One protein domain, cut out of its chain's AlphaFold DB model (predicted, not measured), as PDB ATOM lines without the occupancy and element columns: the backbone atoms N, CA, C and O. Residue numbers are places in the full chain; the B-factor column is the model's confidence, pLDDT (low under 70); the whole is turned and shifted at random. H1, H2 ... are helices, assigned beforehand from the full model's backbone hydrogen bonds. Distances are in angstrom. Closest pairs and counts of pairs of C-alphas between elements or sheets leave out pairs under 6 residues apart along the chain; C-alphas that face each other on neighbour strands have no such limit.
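Overview. This is residues 78 to 134 of the 306 residues of an uncharacterized protein of Trypanosoma brucei brucei (strain 927/4 GUTat10.1) (UniProt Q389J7). One long, straight helix, H1, makes the length of this model, and beyond its far end two short helices, H2 and H3, form a small, open head. H1 and H2 meet near their ends in a corner, and the chain then folds round to H3, which is apart from both, with no packed core between the three. The printed part has 57 residues, with three named helices in the order H1, H2, H3 and no named strand; the class is all helix. The whole is extended, with a radius of gyration of the C-alphas of 16.7 A, and its C-alphas span 47 by 25 by 20 A.

Along the chain. H1 is residues 78 to 106, 41.1 A from first to last C-alpha, and begins with C-alpha 78 at (-14.899, 10.998, 25.500). H2 is residues 110 to 118, 12.7 A long, with C-alpha 110 at (25.184, -0.176, 49.486). H3 is residues 125 to 134, 14.3 A long, and ends with C-alpha 134 at (11.517, 0.081, 58.276).

Arrangement. H1 and H2 are close but not clearly touching; their closest C-alphas, those of Glu 106 and Leu 112, are 7.0 A apart. Their lines stand at a steep tilt of 67 degrees, opposite ways. H3 is apart from H1 and from H2. In H1, H2 and H3 every O i to N i+4 pair is within hydrogen-bond range.

Size, cuts and confidence. The two C-alphas farthest apart, those of Ser 78 and Glu 111, are 48.6 A from each other. The printed part has no cut. The link from H1 to H2 is tight, with 3 residues, and that from H2 to H3 is short, with 6. The mean pLDDT of the printed part is 80.3; residue 117 and residues 119 to 124 are under 70.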
ATOM      1  N   SER A  78     -15.240  12.055  24.538       72.67
ATOM      2  CA  SER A  78     -14.899  10.998  25.500       72.67
ATOM      3  C   SER A  78     -13.834  10.050  24.955       72.67
ATOM      4  O   SER A  78     -12.905   9.721  25.683       72.67
ATOM      5  N   SER A  79     -13.915   9.683  23.671       82.37
ATOM      6  CA  SER A  79     -12.939   8.794  23.029       82.37
ATOM      7  C   SER A  79     -11.540   9.416  22.942       82.37
ATOM      8  O   SER A  79     -10.553   8.753  23.253       82.37
ATOM      9  N   ILE A  80     -11.426  10.704  22.595       83.17
ATOM     10  CA  ILE A  80     -10.129  11.399  22.553       83.17
ATOM     11  C   ILE A  80      -9.559  11.563  23.967       83.17
ATOM     12  O   ILE A  80      -8.367  11.336  24.172       83.17
ATOM     13  N   ALA A  81     -10.391  11.926  24.949       86.00
ATOM     14  CA  ALA A  81      -9.958  12.034  26.341       86.00
ATOM     15  C   ALA A  81      -9.468  10.682  26.889       86.00
ATOM     16  O   ALA A  81      -8.424  10.626  27.538       86.00
ATOM     17  N   GLU A  82     -10.168   9.593  26.572       87.07
ATOM     18  CA  GLU A  82      -9.769   8.231  26.929       87.07
ATOM     19  C   GLU A  82      -8.468   7.819  26.231       87.07
ATOM     20  O   GLU A  82      -7.548   7.346  26.894       87.07
ATOM     21  N   ALA A  83      -8.323   8.080  24.928       89.10
ATOM     22  CA  ALA A  83      -7.093   7.789  24.190       89.10
ATOM     23  C   ALA A  83      -5.881   8.552  24.755       89.10
ATOM     24  O   ALA A  83      -4.780   8.002  24.860       89.10
ATOM     25  N   LEU A  84      -6.070   9.812  25.163       91.03
ATOM     26  CA  LEU A  84      -5.032  10.586  25.844       91.03
ATOM     27  C   LEU A  84      -4.717  10.017  27.233       91.03
ATOM     28  O   LEU A  84      -3.538   9.939  27.582       91.03
ATOM     29  N   ARG A  85      -5.731   9.561  27.981       89.61
ATOM     30  CA  ARG A  85      -5.555   8.914  29.290       89.61
ATOM     31  C   ARG A  85      -4.782   7.598  29.175       89.61
ATOM     32  O   ARG A  85      -3.805   7.397  29.890       89.61
ATOM     33  N   LEU A  86      -5.126   6.752  28.206       90.13
ATOM     34  CA  LEU A  86      -4.402   5.511  27.905       90.13
ATOM     35  C   LEU A  86      -2.949   5.792  27.500       90.13
ATOM     36  O   LEU A  86      -2.022   5.095  27.922       90.13
ATOM     37  N   ARG A  87      -2.707   6.854  26.724       91.91
ATOM     38  CA  ARG A  87      -1.347   7.286  26.376       91.91
ATOM     39  C   ARG A  87      -0.551   7.755  27.597       91.91
ATOM     40  O   ARG A  87       0.658   7.529  27.643       91.91
ATOM     41  N   SER A  88      -1.180   8.427  28.563       91.03
ATOM     42  CA  SER A  88      -0.508   8.765  29.825       91.03
ATOM     43  C   SER A  88      -0.245   7.528  30.680       91.03
ATOM     44  O   SER A  88       0.886   7.356  31.116       91.03
ATOM     45  N   GLU A  89      -1.223   6.631  30.833       92.53
ATOM     46  CA  GLU A  89      -1.094   5.410  31.640       92.53
ATOM     47  C   GLU A  89       0.004   4.481  31.097       92.53
ATOM     48  O   GLU A  89       0.805   3.940  31.853       92.53
ATOM     49  N   THR A  90       0.104   4.324  29.774       91.38
ATOM     50  CA  THR A  90       1.170   3.524  29.142       91.38
ATOM     51  C   THR A  90       2.556   4.127  29.363       91.38
ATOM     52  O   THR A  90       3.497   3.400  29.678       91.38
ATOM     53  N   ARG A  91       2.699   5.454  29.253       93.33
ATOM     54  CA  ARG A  91       3.961   6.147  29.565       93.33
ATOM     55  C   ARG A  91       4.337   6.013  31.037       93.33
ATOM     56  O   ARG A  91       5.505   5.780  31.335       93.33
ATOM     57  N   GLU A  92       3.363   6.152  31.928       93.61
ATOM     58  CA  GLU A  92       3.555   6.002  33.369       93.61
ATOM     59  C   GLU A  92       3.982   4.575  33.720       93.61
ATOM     60  O   GLU A  92       4.966   4.403  34.429       93.61
ATOM     61  N   ARG A  93       3.341   3.549  33.146       92.49
ATOM     62  CA  ARG A  93       3.745   2.146  33.337       92.49
ATOM     63  C   ARG A  93       5.182   1.883  32.892       92.49
ATOM     64  O   ARG A  93       5.930   1.265  33.640       92.49
ATOM     65  N   VAL A  94       5.594   2.388  31.725       92.16
ATOM     66  CA  VAL A  94       6.983   2.248  31.241       92.16
ATOM     67  C   VAL A  94       7.972   2.940  32.184       92.16
ATOM     68  O   VAL A  94       9.039   2.399  32.474       92.16
ATOM     69  N   LEU A  95       7.621   4.127  32.689       93.77
ATOM     70  CA  LEU A  95       8.454   4.855  33.644       93.77
ATOM     71  C   LEU A  95       8.565   4.106  34.978       93.77
ATOM     72  O   LEU A  95       9.671   3.927  35.479       93.77
ATOM     73  N   LEU A  96       7.445   3.629  35.526       93.89
ATOM     74  CA  LEU A  96       7.416   2.856  36.766       93.89
ATOM     75  C   LEU A  96       8.201   1.551  36.629       93.89
ATOM     76  O   LEU A  96       8.986   1.230  37.514       93.89
ATOM     77  N   GLN A  97       8.072   0.839  35.509       92.92
ATOM     78  CA  GLN A  97       8.851  -0.371  35.244       92.92
ATOM     79  C   GLN A  97      10.356  -0.079  35.213       92.92
ATOM     80  O   GLN A  97      11.137  -0.826  35.799       92.92
ATOM     81  N   ARG A  98      10.769   1.031  34.584       92.82
ATOM     82  CA  ARG A  98      12.170   1.473  34.600       92.82
ATOM     83  C   ARG A  98      12.643   1.797  36.018       92.82
ATOM     84  O   ARG A  98      13.726   1.357  36.382       92.82
ATOM     85  N   ILE A  99      11.850   2.523  36.808       88.63
ATOM     86  CA  ILE A  99      12.197   2.877  38.195       88.63
ATOM     87  C   ILE A  99      12.302   1.622  39.067       88.63
ATOM     88  O   ILE A  99      13.236   1.499  39.848       88.63
ATOM     89  N   LEU A 100      11.369   0.677  38.939       89.88
ATOM     90  CA  LEU A 100      11.401  -0.575  39.699       89.88
ATOM     91  C   LEU A 100      12.604  -1.438  39.320       89.88
ATOM     92  O   LEU A 100      13.250  -2.000  40.200       89.88
ATOM     93  N   ARG A 101      12.933  -1.511  38.025       89.81
ATOM     94  CA  ARG A 101      14.142  -2.185  37.548       89.81
ATOM     95  C   ARG A 101      15.400  -1.533  38.116       89.81
ATOM     96  O   ARG A 101      16.242  -2.242  38.651       89.81
ATOM     97  N   GLN A 102      15.483  -0.207  38.051       87.09
ATOM     98  CA  GLN A 102      16.593   0.551  38.615       87.09
ATOM     99  C   GLN A 102      16.727   0.276  40.121       87.09
ATOM    100  O   GLN A 102      17.804  -0.082  40.568       87.09
ATOM    101  N   ARG A 103      15.632   0.296  40.889       82.93
ATOM    102  CA  ARG A 103      15.670  -0.037  42.324       82.93
ATOM    103  C   ARG A 103      16.141  -1.462  42.603       82.93
ATOM    104  O   ARG A 103      16.909  -1.657  43.530       82.93
ATOM    105  N   ARG A 104      15.724  -2.447  41.800       83.79
ATOM    106  CA  ARG A 104      16.195  -3.838  41.934       83.79
ATOM    107  C   ARG A 104      17.698  -3.955  41.651       83.79
ATOM    108  O   ARG A 104      18.383  -4.725  42.310       83.79
ATOM    109  N   GLU A 105      18.206  -3.192  40.683       81.01
ATOM    110  CA  GLU A 105      19.642  -3.099  40.381       81.01
ATOM    111  C   GLU A 105      20.408  -2.358  41.504       81.01
ATOM    112  O   GLU A 105      21.547  -2.705  41.812       81.01
ATOM    113  N   GLU A 106      19.771  -1.388  42.167       78.46
ATOM    114  CA  GLU A 106      20.328  -0.595  43.273       78.46
ATOM    115  C   GLU A 106      20.228  -1.278  44.651       78.46
ATOM    116  O   GLU A 106      21.000  -0.943  45.543       78.46
ATOM    117  N   GLU A 107      19.339  -2.260  44.842       75.69
ATOM    118  CA  GLU A 107      19.188  -3.014  46.102       75.69
ATOM    119  C   GLU A 107      20.476  -3.754  46.516       75.69
ATOM    120  O   GLU A 107      20.665  -4.040  47.699       75.69
ATOM    121  N   GLY A 108      21.380  -4.024  45.567       71.57
ATOM    122  CA  GLY A 108      22.717  -4.569  45.825       71.57
ATOM    123  C   GLY A 108      23.823  -3.519  46.002       71.57
ATOM    124  O   GLY A 108      24.965  -3.894  46.262       71.57
ATOM    125  N   ASN A 109      23.523  -2.228  45.843       74.88
ATOM    126  CA  ASN A 109      24.509  -1.151  45.819       74.88
ATOM    127  C   ASN A 109      24.464  -0.326  47.117       74.88
ATOM    128  O   ASN A 109      23.844   0.738  47.184       74.88
ATOM    129  N   GLU A 110      25.127  -0.826  48.165       75.21
ATOM    130  CA  GLU A 110      25.184  -0.176  49.486       75.21
ATOM    131  C   GLU A 110      25.757   1.254  49.416       75.21
ATOM    132  O   GLU A 110      25.259   2.149  50.100       75.21
ATOM    133  N   GLU A 111      26.704   1.510  48.504       79.25
ATOM    134  CA  GLU A 111      27.270   2.846  48.271       79.25
ATOM    135  C   GLU A 111      26.235   3.864  47.776       79.25
ATOM    136  O   GLU A 111      26.345   5.058  48.061       79.25
ATOM    137  N   LEU A 112      25.239   3.427  46.996       73.65
ATOM    138  CA  LEU A 112      24.192   4.326  46.513       73.65
ATOM    139  C   LEU A 112      23.217   4.673  47.637       73.65
ATOM    140  O   LEU A 112      22.822   5.827  47.760       73.65
ATOM    141  N   ALA A 113      22.887   3.704  48.494       72.62
ATOM    142  CA  ALA A 113      22.065   3.954  49.671       72.62
ATOM    143  C   ALA A 113      22.739   4.949  50.631       72.62
ATOM    144  O   ALA A 113      22.060   5.815  51.180       72.62
ATOM    145  N   GLU A 114      24.063   4.869  50.810       78.92
ATOM    146  CA  GLU A 114      24.832   5.850  51.588       78.92
ATOM    147  C   GLU A 114      24.812   7.236  50.925       78.92
ATOM    148  O   GLU A 114      24.448   8.218  51.577       78.92
ATOM    149  N   LYS A 115      25.066   7.317  49.611       78.02
ATOM    150  CA  LYS A 115      24.972   8.575  48.850       78.02
ATOM    151  C   LYS A 115      23.577   9.191  48.899       78.02
ATOM    152  O   LYS A 115      23.469  10.400  49.051       78.02
ATOM    153  N   ASP A 116      22.508   8.406  48.833       70.96
ATOM    154  CA  ASP A 116      21.137   8.916  48.936       70.96
ATOM    155  C   ASP A 116      20.819   9.447  50.342       70.96
ATOM    156  O   ASP A 116      20.047  10.400  50.483       70.96
ATOM    157  N   MET A 117      21.425   8.880  51.394       66.63
ATOM    158  CA  MET A 117      21.340   9.459  52.740       66.63
ATOM    159  C   MET A 117      22.101  10.787  52.849       66.63
ATOM    160  O   MET A 117      21.654  11.678  53.575       66.63
ATOM    161  N   GLU A 118      23.233  10.928  52.156       70.64
ATOM    162  CA  GLU A 118      24.056  12.145  52.158       70.64
ATOM    163  C   GLU A 118      23.474  13.255  51.267       70.64
ATOM    164  O   GLU A 118      23.462  14.431  51.642       70.64
ATOM    165  N   VAL A 119      22.923  12.897  50.103       62.04
ATOM    166  CA  VAL A 119      22.291  13.806  49.137       62.04
ATOM    167  C   VAL A 119      20.836  14.038  49.558       62.04
ATOM    168  O   VAL A 119      19.876  13.707  48.865       62.04
ATOM    169  N   GLY A 120      20.657  14.641  50.735       52.76
ATOM    170  CA  GLY A 120      19.369  14.940  51.375       52.76
ATOM    171  C   GLY A 120      18.476  15.966  50.655       52.76
ATOM    172  O   GLY A 120      17.776  16.730  51.312       52.76
ATOM    173  N   VAL A 121      18.473  16.022  49.322       58.44
ATOM    174  CA  VAL A 121      17.845  17.112  48.555       58.44
ATOM    175  C   VAL A 121      16.332  16.923  48.359       58.44
ATOM    176  O   VAL A 121      15.633  17.905  48.135       58.44
ATOM    177  N   PHE A 122      15.768  15.720  48.534       57.72
ATOM    178  CA  PHE A 122      14.304  15.511  48.424       57.72
ATOM    179  C   PHE A 122      13.712  14.542  49.444       57.72
ATOM    180  O   PHE A 122      12.569  14.092  49.319       57.72
ATOM    181  N   ILE A 123      14.468  14.228  50.487       64.25
ATOM    182  CA  ILE A 123      13.975  13.363  51.540       64.25
ATOM    183  C   ILE A 123      12.988  14.166  52.405       64.25
ATOM    184  O   ILE A 123      13.348  14.903  53.320       64.25
ATOM    185  N   THR A 124      11.698  14.030  52.086       68.56
ATOM    186  CA  THR A 124      10.610  14.611  52.882       68.56
ATOM    187  C   THR A 124      10.704  14.048  54.310       68.56
ATOM    188  O   THR A 124      10.951  12.849  54.459       68.56
ATOM    189  N   PRO A 125      10.451  14.824  55.382       74.24
ATOM    190  CA  PRO A 125      10.451  14.307  56.758       74.24
ATOM    191  C   PRO A 125       9.585  13.048  56.947       74.24
ATOM    192  O   PRO A 125       9.899  12.170  57.750       74.24
ATOM    193  N   GLN A 126       8.523  12.918  56.144       79.00
ATOM    194  CA  GLN A 126       7.692  11.718  56.060       79.00
ATOM    195  C   GLN A 126       8.475  10.488  55.571       79.00
ATOM    196  O   GLN A 126       8.374   9.432  56.196       79.00
ATOM    197  N   TYR A 127       9.301  10.628  54.531       76.11
ATOM    198  CA  TYR A 127      10.172   9.568  54.015       76.11
ATOM    199  C   TYR A 127      11.228   9.153  55.050       76.11
ATOM    200  O   TYR A 127      11.390   7.961  55.293       76.11
ATOM    201  N   LEU A 128      11.835  10.106  55.777       74.10
ATOM    202  CA  LEU A 128      12.716   9.779  56.917       74.10
ATOM    203  C   LEU A 128      11.987   8.972  57.982       74.10
ATOM    204  O   LEU A 128      12.535   8.013  58.521       74.10
ATOM    205  N   SER A 129      10.749   9.354  58.301       76.66
ATOM    206  CA  SER A 129       9.954   8.633  59.291       76.66
ATOM    207  C   SER A 129       9.594   7.218  58.821       76.66
ATOM    208  O   SER A 129       9.558   6.304  59.643       76.66
ATOM    209  N   ALA A 130       9.368   7.015  57.519       79.72
ATOM    210  CA  ALA A 130       9.103   5.706  56.930       79.72
ATOM    211  C   ALA A 130      10.363   4.823  56.928       79.72
ATOM    212  O   ALA A 130      10.300   3.689  57.403       79.72
ATOM    213  N   LEU A 131      11.519   5.362  56.516       77.09
ATOM    214  CA  LEU A 131      12.801   4.647  56.570       77.09
ATOM    215  C   LEU A 131      13.181   4.250  57.996       77.09
ATOM    216  O   LEU A 131      13.609   3.122  58.233       77.09
ATOM    217  N   LYS A 132      13.000   5.156  58.967       77.92
ATOM    218  CA  LYS A 132      13.269   4.858  60.381       77.92
ATOM    219  C   LYS A 132      12.376   3.722  60.892       77.92
ATOM    220  O   LYS A 132      12.881   2.819  61.552       77.92
ATOM    221  N   ARG A 133      11.086   3.700  60.525       75.63
ATOM    222  CA  ARG A 133      10.169   2.593  60.868       75.63
ATOM    223  C   ARG A 133      10.578   1.267  60.219       75.63
ATOM    224  O   ARG A 133      10.517   0.232  60.880       75.63
ATOM    225  N   GLN A 134      11.030   1.283  58.964       71.67
ATOM    226  CA  GLN A 134      11.517   0.081  58.276       71.67
ATOM    227  C   GLN A 134      12.822  -0.457  58.882       71.67
ATOM    228  O   GLN A 134      12.962  -1.664  59.068       71.67
TER     229      GLN A 134